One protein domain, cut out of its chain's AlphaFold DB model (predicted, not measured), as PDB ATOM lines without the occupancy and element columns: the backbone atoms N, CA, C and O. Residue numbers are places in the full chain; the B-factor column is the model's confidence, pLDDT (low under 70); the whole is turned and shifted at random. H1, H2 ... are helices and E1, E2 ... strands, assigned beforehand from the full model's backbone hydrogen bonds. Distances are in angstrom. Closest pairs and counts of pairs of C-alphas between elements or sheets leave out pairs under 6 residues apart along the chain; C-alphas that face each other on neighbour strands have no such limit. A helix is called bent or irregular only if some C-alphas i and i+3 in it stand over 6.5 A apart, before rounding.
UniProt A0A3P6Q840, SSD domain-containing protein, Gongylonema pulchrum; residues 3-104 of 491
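What this domain is: This is residues 3 to 104 of the 491 residues of the protein "SSD domain-containing protein" of Gongylonema pulchrum (UniProt A0A3P6Q840). Two long helices, H1 and H4, and a two-strand ribbon, E1 and E2, run roughly lengthwise, with H4 packed on E2. Two short helices, H2 and H3, form a crossed pair near the last residues of H1 and the first of H4. The printed part has 102 residues, in the order E1, H1, H2, H3, H4, E2; the sheet, E1 - E2, is antiparallel and the class is mostly helix. It is compact, with a radius of gyration of the C-alphas of 14.8 A, yet elongated, spanning 44 by 26 by 22 A.

How they stand to each other: E1, residues 3 to 7, is the antiparallel neighbour of E2, residues 98 to 103, at 153 degrees; N 4 and O 101 are 2.9 A apart and N 99 and O 6 are 2.7 A apart, within hydrogen-bond range. H1, residues 16 to 32, touches H2, residues 45 to 53, with residues 29 to 31 alone; the closest C-alphas, of Val 30 and Tyr 45, are 5.4 A apart. H2 touches H3, residues 58 to 66, at a steep tilt of 56 degrees, opposite ways; the C-alphas of Cys 49 and Val 60, their closest, are 5.0 A apart. H3 and H4, residues 73 to 94, form a helical hairpin at a steep tilt of 40 degrees; H4 touches H3 with residues 73 to 77 alone, the closest C-alphas being those of Ile 64 and Ala 77, 7.0 A apart. The closest C-alphas of H4 and E2, those of Thr 92 and Met 99, are 4.9 A apart. H1 and H4 are near each other; H1 and H3 are apart. In H1 and H4 every O i to N i+4 pair is within hydrogen-bond range; in H3 4 of 5 are, and in H2 2 of 5, beside 3 of 6 O i to N i+3 pairs.

Where its parts are: E1 begins at C-alpha 3, (10.814, 27.952, 31.421). H1 is 23.7 A long, H4 31.5 A and E2 16.1 A. H2 is irregular: C-alphas 48 and 51 are 9.5 A apart. E2 ends at C-alpha 103, (11.409, 30.725, 25.889).

The domain as a whole: The two C-alphas farthest apart, of Gly 11 and Ser 40, are 44.8 A apart. The printed part has no cut; the link from H1 to H2, residues 33 to 44, is long. Residues 35 to 74 have pLDDT under 70.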
ATOM      1  N   ILE A   3      10.814  26.973  30.331       76.75
ATOM      2  CA  ILE A   3      10.814  27.952  31.421       76.75
ATOM      3  C   ILE A   3      12.232  27.979  31.967       76.75
ATOM      4  O   ILE A   3      12.767  26.946  32.363       76.75
ATOM      5  N   LEU A   4      12.843  29.153  31.940       75.75
ATOM      6  CA  LEU A   4      14.213  29.361  32.374       75.75
ATOM      7  C   LEU A   4      14.179  30.305  33.572       75.75
ATOM      8  O   LEU A   4      13.531  31.354  33.526       75.75
ATOM      9  N   VAL A   5      14.860  29.908  34.642       80.81
ATOM     10  CA  VAL A   5      14.936  30.669  35.891       80.81
ATOM     11  C   VAL A   5      16.391  30.964  36.183       80.81
ATOM     12  O   VAL A   5      17.238  30.078  36.099       80.81
ATOM     13  N   ASN A   6      16.675  32.219  36.501       79.94
ATOM     14  CA  ASN A   6      18.012  32.671  36.833       79.94
ATOM     15  C   ASN A   6      17.990  33.579  38.058       79.94
ATOM     16  O   ASN A   6      17.002  34.266  38.298       79.94
ATOM     17  N   ARG A   7      19.095  33.646  38.796       84.31
ATOM     18  CA  ARG A   7      19.264  34.618  39.872       84.31
ATOM     19  C   ARG A   7      19.658  35.988  39.306       84.31
ATOM     20  O   ARG A   7      20.476  36.075  38.390       84.31
ATOM     21  N   LYS A   8      19.076  37.070  39.830       83.56
ATOM     22  CA  LYS A   8      19.270  38.457  39.355       83.56
ATOM     23  C   LYS A   8      20.716  38.942  39.481       83.56
ATOM     24  O   LYS A   8      21.162  39.759  38.683       83.56
ATOM     25  N   ASP A   9      21.447  38.426  40.458       82.19
ATOM     26  CA  ASP A   9      22.860  38.707  40.721       82.19
ATOM     27  C   ASP A   9      23.825  37.766  39.966       82.19
ATOM     28  O   ASP A   9      25.040  37.934  40.053       82.19
ATOM     29  N   GLY A  10      23.307  36.780  39.221       75.12
ATOM     30  CA  GLY A  10      24.105  35.795  38.486       75.12
ATOM     31  C   GLY A  10      24.796  34.744  39.362       75.12
ATOM     32  O   GLY A  10      25.710  34.072  38.881       75.12
ATOM     33  N   GLY A  11      24.397  34.611  40.631       78.88
ATOM     34  CA  GLY A  11      24.930  33.600  41.545       78.88
ATOM     35  C   GLY A  11      24.317  32.205  41.365       78.88
ATOM     36  O   GLY A  11      23.510  31.962  40.471       78.88
ATOM     37  N   ASN A  12      24.707  31.268  42.237       79.12
ATOM     38  CA  ASN A  12      24.207  29.889  42.206       79.12
ATOM     39  C   ASN A  12      22.718  29.823  42.598       79.12
ATOM     40  O   ASN A  12      22.314  30.497  43.546       79.12
ATOM     41  N   LEU A  13      21.945  28.995  41.890       77.31
ATOM     42  CA  LEU A  13      20.507  28.775  42.096       77.31
ATOM     43  C   LEU A  13      20.213  27.660  43.124       77.31
ATOM     44  O   LEU A  13      19.082  27.514  43.568       77.31
ATOM     45  N   MET A  14      21.226  26.877  43.514       79.81
ATOM     46  CA  MET A  14      21.092  25.710  44.406       79.81
ATOM     47  C   MET A  14      21.030  26.076  45.900       79.81
ATOM     48  O   MET A  14      21.593  25.371  46.737       79.81
ATOM     49  N   ASN A  15      20.382  27.186  46.242       84.75
ATOM     50  CA  ASN A  15      20.121  27.546  47.632       84.75
ATOM     51  C   ASN A  15      18.734  27.058  48.044       84.75
ATOM     52  O   ASN A  15      17.806  27.097  47.243       84.75
ATOM     53  N   GLU A  16      18.574  26.687  49.311       85.50
ATOM     54  CA  GLU A  16      17.301  26.192  49.853       85.50
ATOM     55  C   GLU A  16      16.164  27.217  49.685       85.50
ATOM     56  O   GLU A  16      15.127  26.886  49.122       85.50
ATOM     57  N   ASN A  17      16.407  28.492  50.013       85.88
ATOM     58  CA  ASN A  17      15.419  29.566  49.839       85.88
ATOM     59  C   ASN A  17      14.994  29.768  48.372       85.88
ATOM     60  O   ASN A  17      13.814  29.963  48.088       85.88
ATOM     61  N   ASP A  18      15.958  29.734  47.444       85.75
ATOM     62  CA  ASP A  18      15.694  29.930  46.013       85.75
ATOM     63  C   ASP A  18      14.936  28.710  45.440       85.75
ATOM     64  O   ASP A  18      14.045  28.850  44.599       85.75
ATOM     65  N   LEU A  19      15.251  27.505  45.930       84.50
ATOM     66  CA  LEU A  19      14.600  26.258  45.535       84.50
ATOM     67  C   LEU A  19      13.168  26.151  46.083       84.50
ATOM     68  O   LEU A  19      12.277  25.690  45.368       84.50
ATOM     69  N   ASP A  20      12.930  26.611  47.311       86.88
ATOM     70  CA  ASP A  20      11.596  26.682  47.910       86.88
ATOM     71  C   ASP A  20      10.698  27.673  47.167       86.88
ATOM     72  O   ASP A  20       9.544  27.352  46.866       86.88
ATOM     73  N   GLU A  21      11.229  28.844  46.795       86.44
ATOM     74  CA  GLU A  21      10.513  29.812  45.958       86.44
ATOM     75  C   GLU A  21      10.165  29.200  44.590       86.44
ATOM     76  O   GLU A  21       9.017  29.272  44.137       86.44
ATOM     77  N   LEU A  22      11.125  28.510  43.962       83.56
ATOM     78  CA  LEU A  22      10.922  27.826  42.687       83.56
ATOM     79  C   LEU A  22       9.850  26.730  42.783       83.56
ATOM     80  O   LEU A  22       8.994  26.618  41.900       83.56
ATOM     81  N   MET A  23       9.863  25.930  43.854       81.88
ATOM     82  CA  MET A  23       8.858  24.895  44.104       81.88
ATOM     83  C   MET A  23       7.475  25.489  44.389       81.88
ATOM     84  O   MET A  23       6.474  24.961  43.895       81.88
ATOM     85  N   ALA A  24       7.394  26.582  45.149       85.06
ATOM     86  CA  ALA A  24       6.143  27.291  45.407       85.06
ATOM     87  C   ALA A  24       5.536  27.831  44.105       85.06
ATOM     88  O   ALA A  24       4.353  27.609  43.830       85.06
ATOM     89  N   MET A  25       6.367  28.444  43.260       82.19
ATOM     90  CA  MET A  25       5.971  28.921  41.938       82.19
ATOM     91  C   MET A  25       5.498  27.755  41.056       82.19
ATOM     92  O   MET A  25       4.408  27.811  40.482       82.19
ATOM     93  N   HIS A  26       6.254  26.655  40.994       80.31
ATOM     94  CA  HIS A  26       5.863  25.477  40.218       80.31
ATOM     95  C   HIS A  26       4.491  24.935  40.650       80.31
ATOM     96  O   HIS A  26       3.623  24.706  39.805       80.31
ATOM     97  N   ARG A  27       4.247  24.806  41.962       80.19
ATOM     98  CA  ARG A  27       2.941  24.390  42.503       80.19
ATOM     99  C   ARG A  27       1.826  25.369  42.141       80.19
ATOM    100  O   ARG A  27       0.714  24.929  41.853       80.19
ATOM    101  N   PHE A  28       2.103  26.671  42.141       81.81
ATOM    102  CA  PHE A  28       1.134  27.689  41.742       81.81
ATOM    103  C   PHE A  28       0.741  27.544  40.268       81.81
ATOM    104  O   PHE A  28      -0.447  27.526  39.953       81.81
ATOM    105  N   VAL A  29       1.718  27.353  39.377       77.38
ATOM    106  CA  VAL A  29       1.459  27.144  37.944       77.38
ATOM    107  C   VAL A  29       0.634  25.879  37.707       77.38
ATOM    108  O   VAL A  29      -0.349  25.920  36.974       77.38
ATOM    109  N   VAL A  30       0.989  24.771  38.360       71.38
ATOM    110  CA  VAL A  30       0.304  23.478  38.194       71.38
ATOM    111  C   VAL A  30      -1.141  23.509  38.705       71.38
ATOM    112  O   VAL A  30      -2.015  22.891  38.101       71.38
ATOM    113  N   ASN A  31      -1.402  24.198  39.817       74.69
ATOM    114  CA  ASN A  31      -2.708  24.136  40.477       74.69
ATOM    115  C   ASN A  31      -3.662  25.267  40.083       74.69
ATOM    116  O   ASN A  31      -4.871  25.078  40.174       74.69
ATOM    117  N   ASN A  32      -3.142  26.435  39.695       80.44
ATOM    118  CA  ASN A  32      -3.950  27.649  39.571       80.44
ATOM    119  C   ASN A  32      -4.078  28.167  38.132       80.44
ATOM    120  O   ASN A  32      -4.957  28.980  37.856       80.44
ATOM    121  N   VAL A  33      -3.224  27.719  37.205       74.06
ATOM    122  CA  VAL A  33      -3.323  28.118  35.794       74.06
ATOM    123  C   VAL A  33      -4.299  27.187  35.078       74.06
ATOM    124  O   VAL A  33      -4.058  25.984  34.943       74.06
ATOM    125  N   THR A  34      -5.406  27.760  34.615       73.69
ATOM    126  CA  THR A  34      -6.453  27.084  33.844       73.69
ATOM    127  C   THR A  34      -6.626  27.755  32.485       73.69
ATOM    128  O   THR A  34      -6.480  28.971  32.353       73.69
ATOM    129  N   ILE A  35      -6.928  26.962  31.456       69.25
ATOM    130  CA  ILE A  35      -7.154  27.447  30.094       69.25
ATOM    131  C   ILE A  35      -8.622  27.269  29.733       69.25
ATOM    132  O   ILE A  35      -9.178  26.185  29.887       69.25
ATOM    133  N   ASP A  36      -9.243  28.323  29.219       66.19
ATOM    134  CA  ASP A  36     -10.598  28.257  28.684       66.19
ATOM    135  C   ASP A  36     -10.563  27.757  27.227       66.19
ATOM    136  O   ASP A  36      -9.920  28.366  26.371       66.19
ATOM    137  N   ASP A  37     -11.222  26.629  26.951       62.00
ATOM    138  CA  ASP A  37     -11.340  26.031  25.607       62.00
ATOM    139  C   ASP A  37     -12.656  26.435  24.904       62.00
ATOM    140  O   ASP A  37     -13.033  25.896  23.865       62.00
ATOM    141  N   GLY A  38     -13.412  27.385  25.473       62.19
ATOM    142  CA  GLY A  38     -14.732  27.780  24.971       62.19
ATOM    143  C   GLY A  38     -15.863  26.819  25.365       62.19
ATOM    144  O   GLY A  38     -17.024  27.062  25.032       62.19
ATOM    145  N   THR A  39     -15.552  25.751  26.100       58.31
ATOM    146  CA  THR A  39     -16.500  24.976  26.911       58.31
ATOM    147  C   THR A  39     -16.458  25.489  28.348       58.31
ATOM    148  O   THR A  39     -15.382  25.767  28.859       58.31
ATOM    149  N   SER A  40     -17.603  25.567  29.030       52.31
ATOM    150  CA  SER A  40     -17.803  26.171  30.364       52.31
ATOM    151  C   SER A  40     -16.982  25.588  31.534       52.31
ATOM    152  O   SER A  40     -17.156  26.008  32.677       52.31
ATOM    153  N   THR A  41     -16.079  24.647  31.272       59.50
ATOM    154  CA  THR A  41     -15.108  24.098  32.221       59.50
ATOM    155  C   THR A  41     -13.699  24.372  31.699       59.50
ATOM    156  O   THR A  41     -13.285  23.771  30.708       59.50
ATOM    157  N   GLY A  42     -12.966  25.277  32.354       63.28
ATOM    158  CA  GLY A  42     -11.556  25.517  32.045       63.28
ATOM    159  C   GLY A  42     -10.709  24.266  32.308       63.28
ATOM    160  O   GLY A  42     -10.888  23.601  33.327       63.28
ATOM    161  N   LEU A  43      -9.798  23.944  31.393       65.25
ATOM    162  CA  LEU A  43      -8.849  22.837  31.499       65.25
ATOM    163  C   LEU A  43      -7.706  23.234  32.437       65.25
ATOM    164  O   LEU A  43      -7.041  24.248  32.210       65.25
ATOM    165  N   SER A  44      -7.454  22.451  33.484       65.81
ATOM    166  CA  SER A  44      -6.311  22.676  34.373       65.81
ATOM    167  C   SER A  44      -5.030  22.073  33.798       65.81
ATOM    168  O   SER A  44      -5.070  21.155  32.974       65.81
ATOM    169  N   TYR A  45      -3.865  22.535  34.264       65.81
ATOM    170  CA  TYR A  45      -2.582  21.939  33.871       65.81
ATOM    171  C   TYR A  45      -2.545  20.420  34.103       65.81
ATOM    172  O   TYR A  45      -1.998  19.695  33.278       65.81
ATOM    173  N   ARG A  46      -3.177  19.916  35.172       64.31
ATOM    174  CA  ARG A  46      -3.272  18.474  35.463       64.31
ATOM    175  C   ARG A  46      -4.035  17.694  34.397       64.31
ATOM    176  O   ARG A  46      -3.607  16.602  34.031       64.31
ATOM    177  N   ASP A  47      -5.104  18.272  33.859       62.78
ATOM    178  CA  ASP A  47      -5.902  17.643  32.799       62.78
ATOM    179  C   ASP A  47      -5.119  17.564  31.480       62.78
ATOM    180  O   ASP A  47      -5.282  16.634  30.693       62.78
ATOM    181  N   ILE A  48      -4.227  18.531  31.260       60.91
ATOM    182  CA  ILE A  48      -3.378  18.640  30.068       60.91
ATOM    183  C   ILE A  48      -2.176  17.691  30.141       60.91
ATOM    184  O   ILE A  48      -1.717  17.153  29.133       60.91
ATOM    185  N   CYS A  49      -1.646  17.516  31.342       59.38
ATOM    186  CA  CYS A  49      -0.396  16.832  31.609       59.38
ATOM    187  C   CYS A  49      -0.545  15.296  31.726       59.38
ATOM    188  O   CYS A  49       0.392  14.554  31.412       59.38
ATOM    189  N   GLY A  50      -1.739  14.796  32.062       61.41
ATOM    190  CA  GLY A  50      -2.065  13.370  32.002       61.41
ATOM    191  C   GLY A  50      -1.243  12.505  32.968       61.41
ATOM    192  O   GLY A  50      -1.127  12.808  34.151       61.41
ATOM    193  N   ILE A  51      -0.694  11.391  32.475       52.31
ATOM    194  CA  ILE A  51       0.029  10.385  33.287       52.31
ATOM    195  C   ILE A  51       1.423  10.885  33.697       52.31
ATOM    196  O   ILE A  51       1.969  10.451  34.703       52.31
ATOM    197  N   TYR A  52       1.974  11.848  32.957       52.47
ATOM    198  CA  TYR A  52       3.330  12.365  33.152       52.47
ATOM    199  C   TYR A  52       3.391  13.535  34.148       52.47
ATOM    200  O   TYR A  52       4.380  14.253  34.206       52.47
ATOM    201  N   CYS A  53       2.344  13.758  34.952       55.16
ATOM    202  CA  CYS A  53       2.351  14.842  35.945       55.16
ATOM    203  C   CYS A  53       3.216  14.589  37.159       55.16
ATOM    204  O   CYS A  53       3.567  15.545  37.847       55.16
ATOM    205  N   ASN A  54       3.565  13.329  37.397       53.31
ATOM    206  CA  ASN A  54       4.518  12.970  38.432       53.31
ATOM    207  C   ASN A  54       5.946  12.817  37.889       53.31
ATOM    208  O   ASN A  54       6.876  12.931  38.679       53.31
ATOM    209  N   ASP A  55       6.126  12.670  36.568       50.44
ATOM    210  CA  ASP A  55       7.429  12.437  35.938       50.44
ATOM    211  C   ASP A  55       7.755  13.508  34.889       50.44
ATOM    212  O   ASP A  55       7.212  13.525  33.792       50.44
ATOM    213  N   SER A  56       8.709  14.380  35.230       50.91
ATOM    214  CA  SER A  56       9.402  15.368  34.382       50.91
ATOM    215  C   SER A  56       8.563  16.168  33.349       50.91
ATOM    216  O   SER A  56       8.143  15.703  32.291       50.91
ATOM    217  N   ASN A  57       8.471  17.482  33.590       48.25
ATOM    218  CA  ASN A  57       7.695  18.486  32.833       48.25
ATOM    219  C   ASN A  57       7.983  18.621  31.311       48.25
ATOM    220  O   ASN A  57       7.295  19.382  30.628       48.25
ATOM    221  N   ASN A  58       8.970  17.919  30.742       43.06
ATOM    222  CA  ASN A  58       9.369  18.076  29.333       43.06
ATOM    223  C   ASN A  58       8.423  17.381  28.329       43.06
ATOM    224  O   ASN A  58       8.337  17.798  27.170       43.06
ATOM    225  N   ILE A  59       7.676  16.354  28.748       44.78
ATOM    226  CA  ILE A  59       6.796  15.566  27.860       44.78
ATOM    227  C   ILE A  59       5.414  16.228  27.695       44.78
ATOM    228  O   ILE A  59       4.834  16.206  26.607       44.78
ATOM    229  N   VAL A  60       4.937  16.929  28.725       45.69
ATOM    230  CA  VAL A  60       3.642  17.640  28.765       45.69
ATOM    231  C   VAL A  60       3.533  18.722  27.686       45.69
ATOM    232  O   VAL A  60       2.517  18.862  27.008       45.69
ATOM    233  N   LEU A  61       4.613  19.470  27.459       44.62
ATOM    234  CA  LEU A  61       4.654  20.552  26.470       44.62
ATOM    235  C   LEU A  61       4.637  20.043  25.022       44.62
ATOM    236  O   LEU A  61       4.048  20.680  24.147       44.62
ATOM    237  N   SER A  62       5.225  18.870  24.784       41.53
ATOM    238  CA  SER A  62       5.116  18.141  23.516       41.53
ATOM    239  C   SER A  62       3.673  17.686  23.267       41.53
ATOM    240  O   SER A  62       3.198  17.710  22.131       41.53
ATOM    241  N   PHE A  63       2.957  17.331  24.338       43.25
ATOM    242  CA  PHE A  63       1.565  16.885  24.310       43.25
ATOM    243  C   PHE A  63       0.589  18.024  23.961       43.25
ATOM    244  O   PHE A  63      -0.285  17.840  23.113       43.25
ATOM    245  N   ILE A  64       0.812  19.231  24.504       48.16
ATOM    246  CA  ILE A  64       0.059  20.454  24.146       48.16
ATOM    247  C   ILE A  64       0.255  20.816  22.667       48.16
ATOM    248  O   ILE A  64      -0.668  21.281  21.998       48.16
ATOM    249  N   GLN A  65       1.469  20.621  22.146       43.75
ATOM    250  CA  GLN A  65       1.839  21.088  20.814       43.75
ATOM    251  C   GLN A  65       1.447  20.116  19.690       43.75
ATOM    252  O   GLN A  65       1.305  20.555  18.546       43.75
ATOM    253  N   VAL A  66       1.300  18.815  19.985       45.59
ATOM    254  CA  VAL A  66       1.205  17.793  18.934       45.59
ATOM    255  C   VAL A  66      -0.213  17.431  18.522       45.59
ATOM    256  O   VAL A  66      -0.442  17.509  17.328       45.59
ATOM    257  N   ASN A  67      -1.145  17.012  19.377       47.97
ATOM    258  CA  ASN A  67      -2.507  16.633  18.945       47.97
ATOM    259  C   ASN A  67      -3.271  16.039  20.136       47.97
ATOM    260  O   ASN A  67      -3.337  14.819  20.290       47.97
ATOM    261  N   LEU A  68      -3.942  16.870  20.923       42.91
ATOM    262  CA  LEU A  68      -5.286  16.465  21.315       42.91
ATOM    263  C   LEU A  68      -6.209  16.995  20.227       42.91
ATOM    264  O   LEU A  68      -5.980  18.074  19.686       42.91
ATOM    265  N   HIS A  69      -7.206  16.202  19.857       49.91
ATOM    266  CA  HIS A  69      -8.263  16.550  18.914       49.91
ATOM    267  C   HIS A  69      -9.160  17.673  19.486       49.91
ATOM    268  O   HIS A  69     -10.377  17.538  19.534       49.91
ATOM    269  N   LEU A  70      -8.560  18.760  19.976       54.81
ATOM    270  CA  LEU A  70      -9.233  19.932  20.503       54.81
ATOM    271  C   LEU A  70      -9.480  20.886  19.326       54.81
ATOM    272  O   LEU A  70      -8.519  21.298  18.654       54.81
ATOM    273  N   PRO A  71     -10.740  21.232  19.017       56.62
ATOM    274  CA  PRO A  71     -11.012  22.300  18.066       56.62
ATOM    275  C   PRO A  71     -10.314  23.578  18.564       56.62
ATOM    276  O   PRO A  71     -10.489  23.970  19.701       56.62
ATOM    277  N   ASN A  72      -9.512  24.245  17.723       67.62
ATOM    278  CA  ASN A  72      -8.751  25.470  18.056       67.62
ATOM    279  C   ASN A  72      -7.491  25.351  18.946       67.62
ATOM    280  O   ASN A  72      -6.994  26.388  19.389       67.62
ATOM    281  N   GLY A  73      -6.858  24.180  19.101       66.00
ATOM    282  CA  GLY A  73      -5.669  24.014  19.968       66.00
ATOM    283  C   GLY A  73      -4.504  25.015  19.774       66.00
ATOM    284  O   GLY A  73      -3.784  25.327  20.718       66.00
ATOM    285  N   ARG A  74      -4.337  25.613  18.582       69.62
ATOM    286  CA  ARG A  74      -3.321  26.664  18.349       69.62
ATOM    287  C   ARG A  74      -3.636  27.990  19.062       69.62
ATOM    288  O   ARG A  74      -2.705  28.713  19.397       69.62
ATOM    289  N   LYS A  75      -4.914  28.338  19.245       74.38
ATOM    290  CA  LYS A  75      -5.327  29.542  19.992       74.38
ATOM    291  C   LYS A  75      -5.127  29.323  21.488       74.38
ATOM    292  O   LYS A  75      -4.408  30.091  22.106       74.38
ATOM    293  N   VAL A  76      -5.611  28.189  21.990       74.31
ATOM    294  CA  VAL A  76      -5.436  27.720  23.375       74.31
ATOM    295  C   VAL A  76      -3.960  27.743  23.791       74.31
ATOM    296  O   VAL A  76      -3.611  28.313  24.819       74.31
ATOM    297  N   ALA A  77      -3.063  27.210  22.952       71.69
ATOM    298  CA  ALA A  77      -1.626  27.227  23.226       71.69
ATOM    299  C   ALA A  77      -1.042  28.651  23.317       71.69
ATOM    300  O   ALA A  77      -0.172  28.905  24.149       71.69
ATOM    301  N   LYS A  78      -1.521  29.583  22.481       75.75
ATOM    302  CA  LYS A  78      -1.087  30.987  22.515       75.75
ATOM    303  C   LYS A  78      -1.613  31.726  23.737       75.75
ATOM    304  O   LYS A  78      -0.866  32.493  24.337       75.75
ATOM    305  N   ASP A  79      -2.866  31.489  24.102       79.25
ATOM    306  CA  ASP A  79      -3.483  32.118  25.268       79.25
ATOM    307  C   ASP A  79      -2.802  31.637  26.553       79.25
ATOM    308  O   ASP A  79      -2.440  32.451  27.402       79.25
ATOM    309  N   PHE A  80      -2.492  30.341  26.639       77.88
ATOM    310  CA  PHE A  80      -1.693  29.777  27.726       77.88
ATOM    311  C   PHE A  80      -0.279  30.361  27.793       77.88
ATOM    312  O   PHE A  80       0.166  30.776  28.863       77.88
ATOM    313  N   GLU A  81       0.423  30.458  26.657       78.75
ATOM    314  CA  GLU A  81       1.746  31.096  26.605       78.75
ATOM    315  C   GLU A  81       1.673  32.557  27.088       78.75
ATOM    316  O   GLU A  81       2.538  33.015  27.838       78.75
ATOM    317  N   SER A  82       0.617  33.281  26.707       82.62
ATOM    318  CA  SER A  82       0.393  34.666  27.120       82.62
ATOM    319  C   SER A  82       0.128  34.797  28.623       82.62
ATOM    320  O   SER A  82       0.704  35.679  29.258       82.62
ATOM    321  N   GLN A  83      -0.697  33.923  29.204       82.50
ATOM    322  CA  GLN A  83      -0.973  33.911  30.644       82.50
ATOM    323  C   GLN A  83       0.265  33.541  31.468       82.50
ATOM    324  O   GLN A  83       0.575  34.196  32.462       82.50
ATOM    325  N   LEU A  84       1.027  32.532  31.037       83.12
ATOM    326  CA  LEU A  84       2.293  32.189  31.685       83.12
ATOM    327  C   LEU A  84       3.271  33.359  31.636       83.12
ATOM    328  O   LEU A  84       3.959  33.648  32.610       83.12
ATOM    329  N   ARG A  85       3.320  34.073  30.512       83.06
ATOM    330  CA  ARG A  85       4.198  35.229  30.362       83.06
ATOM    331  C   ARG A  85       3.852  36.356  31.333       83.06
ATOM    332  O   ARG A  85       4.774  36.949  31.891       83.06
ATOM    333  N   THR A  86       2.573  36.681  31.519       86.94
ATOM    334  CA  THR A  86       2.171  37.728  32.473       86.94
ATOM    335  C   THR A  86       2.488  37.311  33.904       86.94
ATOM    336  O   THR A  86       3.061  38.107  34.643       86.94
ATOM    337  N   LEU A  87       2.226  36.048  34.246       87.00
ATOM    338  CA  LEU A  87       2.526  35.461  35.551       87.00
ATOM    339  C   LEU A  87       4.028  35.463  35.867       87.00
ATOM    340  O   LEU A  87       4.437  35.906  36.936       87.00
ATOM    341  N   PHE A  88       4.879  35.032  34.934       87.12
ATOM    342  CA  PHE A  88       6.331  35.062  35.136       87.12
ATOM    343  C   PHE A  88       6.881  36.486  35.190       87.12
ATOM    344  O   PHE A  88       7.829  36.754  35.929       87.12
ATOM    345  N   SER A  89       6.282  37.418  34.444       86.50
ATOM    346  CA  SER A  89       6.660  38.829  34.515       86.50
ATOM    347  C   SER A  89       6.321  39.436  35.874       86.50
ATOM    348  O   SER A  89       7.143  40.176  36.406       86.50
ATOM    349  N   SER A  90       5.150  39.138  36.448       88.56
ATOM    350  CA  SER A  90       4.795  39.611  37.790       88.56
ATOM    351  C   SER A  90       5.661  38.948  38.859       88.56
ATOM    352  O   SER A  90       6.225  39.651  39.691       88.56
ATOM    353  N   ALA A  91       5.873  37.631  38.769       86.19
ATOM    354  CA  ALA A  91       6.730  36.891  39.697       86.19
ATOM    355  C   ALA A  91       8.184  37.394  39.678       86.19
ATOM    356  O   ALA A  91       8.834  37.477  40.712       86.19
ATOM    357  N   THR A  92       8.697  37.803  38.515       86.62
ATOM    358  CA  THR A  92      10.040  38.400  38.395       86.62
ATOM    359  C   THR A  92      10.146  39.761  39.089       86.62
ATOM    360  O   THR A  92      11.219  40.134  39.565       86.62
ATOM    361  N   ILE A  93       9.058  40.533  39.134       86.38
ATOM    362  CA  ILE A  93       9.035  41.836  39.814       86.38
ATOM    363  C   ILE A  93       8.919  41.643  41.329       86.38
ATOM    364  O   ILE A  93       9.594  42.345  42.076       86.38
ATOM    365  N   GLU A  94       8.091  40.694  41.767       88.81
ATOM    366  CA  GLU A  94       7.833  40.411  43.181       88.81
ATOM    367  C   GLU A  94       9.004  39.700  43.877       88.81
ATOM    368  O   GLU A  94       9.346  40.024  45.013       88.81
ATOM    369  N   SER A  95       9.657  38.768  43.183       85.12
ATOM    370  CA  SER A  95      10.806  38.035  43.720       85.12
ATOM    371  C   SER A  95      12.018  38.946  43.922       85.12
ATOM    372  O   SER A  95      12.359  39.786  43.083       85.12
ATOM    373  N   GLN A  96      12.719  38.773  45.041       83.12
ATOM    374  CA  GLN A  96      13.910  39.572  45.346       83.12
ATOM    375  C   GLN A  96      15.123  39.103  44.539       83.12
ATOM    376  O   GLN A  96      15.855  39.934  44.001       83.12
ATOM    377  N   ASN A  97      15.286  37.784  44.396       85.06
ATOM    378  CA  ASN A  97      16.494  37.179  43.838       85.06
ATOM    379  C   ASN A  97      16.282  36.493  42.487       85.06
ATOM    380  O   ASN A  97      17.262  36.319  41.770       85.06
ATOM    381  N   LEU A  98      15.059  36.116  42.107       86.00
ATOM    382  CA  LEU A  98      14.811  35.280  40.929       86.00
ATOM    383  C   LEU A  98      14.298  36.070  39.719       86.00
ATOM    384  O   LEU A  98      13.613  37.079  39.814       86.00
ATOM    385  N   MET A  99      14.667  35.611  38.535       83.50
ATOM    386  CA  MET A  99      14.210  36.123  37.254       83.50
ATOM    387  C   MET A  99      13.676  34.953  36.446       83.50
ATOM    388  O   MET A  99      14.414  34.029  36.108       83.50
ATOM    389  N   TYR A 100      12.394  35.025  36.112       84.19
ATOM    390  CA  TYR A 100      11.701  34.014  35.335       84.19
ATOM    391  C   TYR A 100      11.567  34.502  33.894       84.19
ATOM    392  O   TYR A 100      11.109  35.621  33.647       84.19
ATOM    393  N   ALA A 101      11.896  33.660  32.916       80.19
ATOM    394  CA  ALA A 101      11.434  33.892  31.556       80.19
ATOM    395  C   ALA A 101      10.972  32.631  30.851       80.19
ATOM    396  O   ALA A 101      11.378  31.504  31.131       80.19
ATOM    397  N   LEU A 102      10.115  32.882  29.872       80.19
ATOM    398  CA  LEU A 102       9.541  31.882  29.004       80.19
ATOM    399  C   LEU A 102      10.207  31.975  27.634       80.19
ATOM    400  O   LEU A 102      10.105  33.002  26.957       80.19
ATOM    401  N   LEU A 103      10.868  30.895  27.227       77.94
ATOM    402  CA  LEU A 103      11.409  30.725  25.889       77.94
ATOM    403  C   LEU A 103      10.431  29.899  25.046       77.94
ATOM    404  O   LEU A 103      10.048  28.775  25.379       77.94
ATOM    405  N   SER A 104      10.000  30.470  23.932       79.38
ATOM    406  CA  SER A 104       9.108  29.834  22.968       79.38
ATOM    407  C   SER A 104       9.485  30.305  21.577       79.38
ATOM    408  O   SER A 104       9.957  31.427  21.407       79.38
TER     409      SER A 104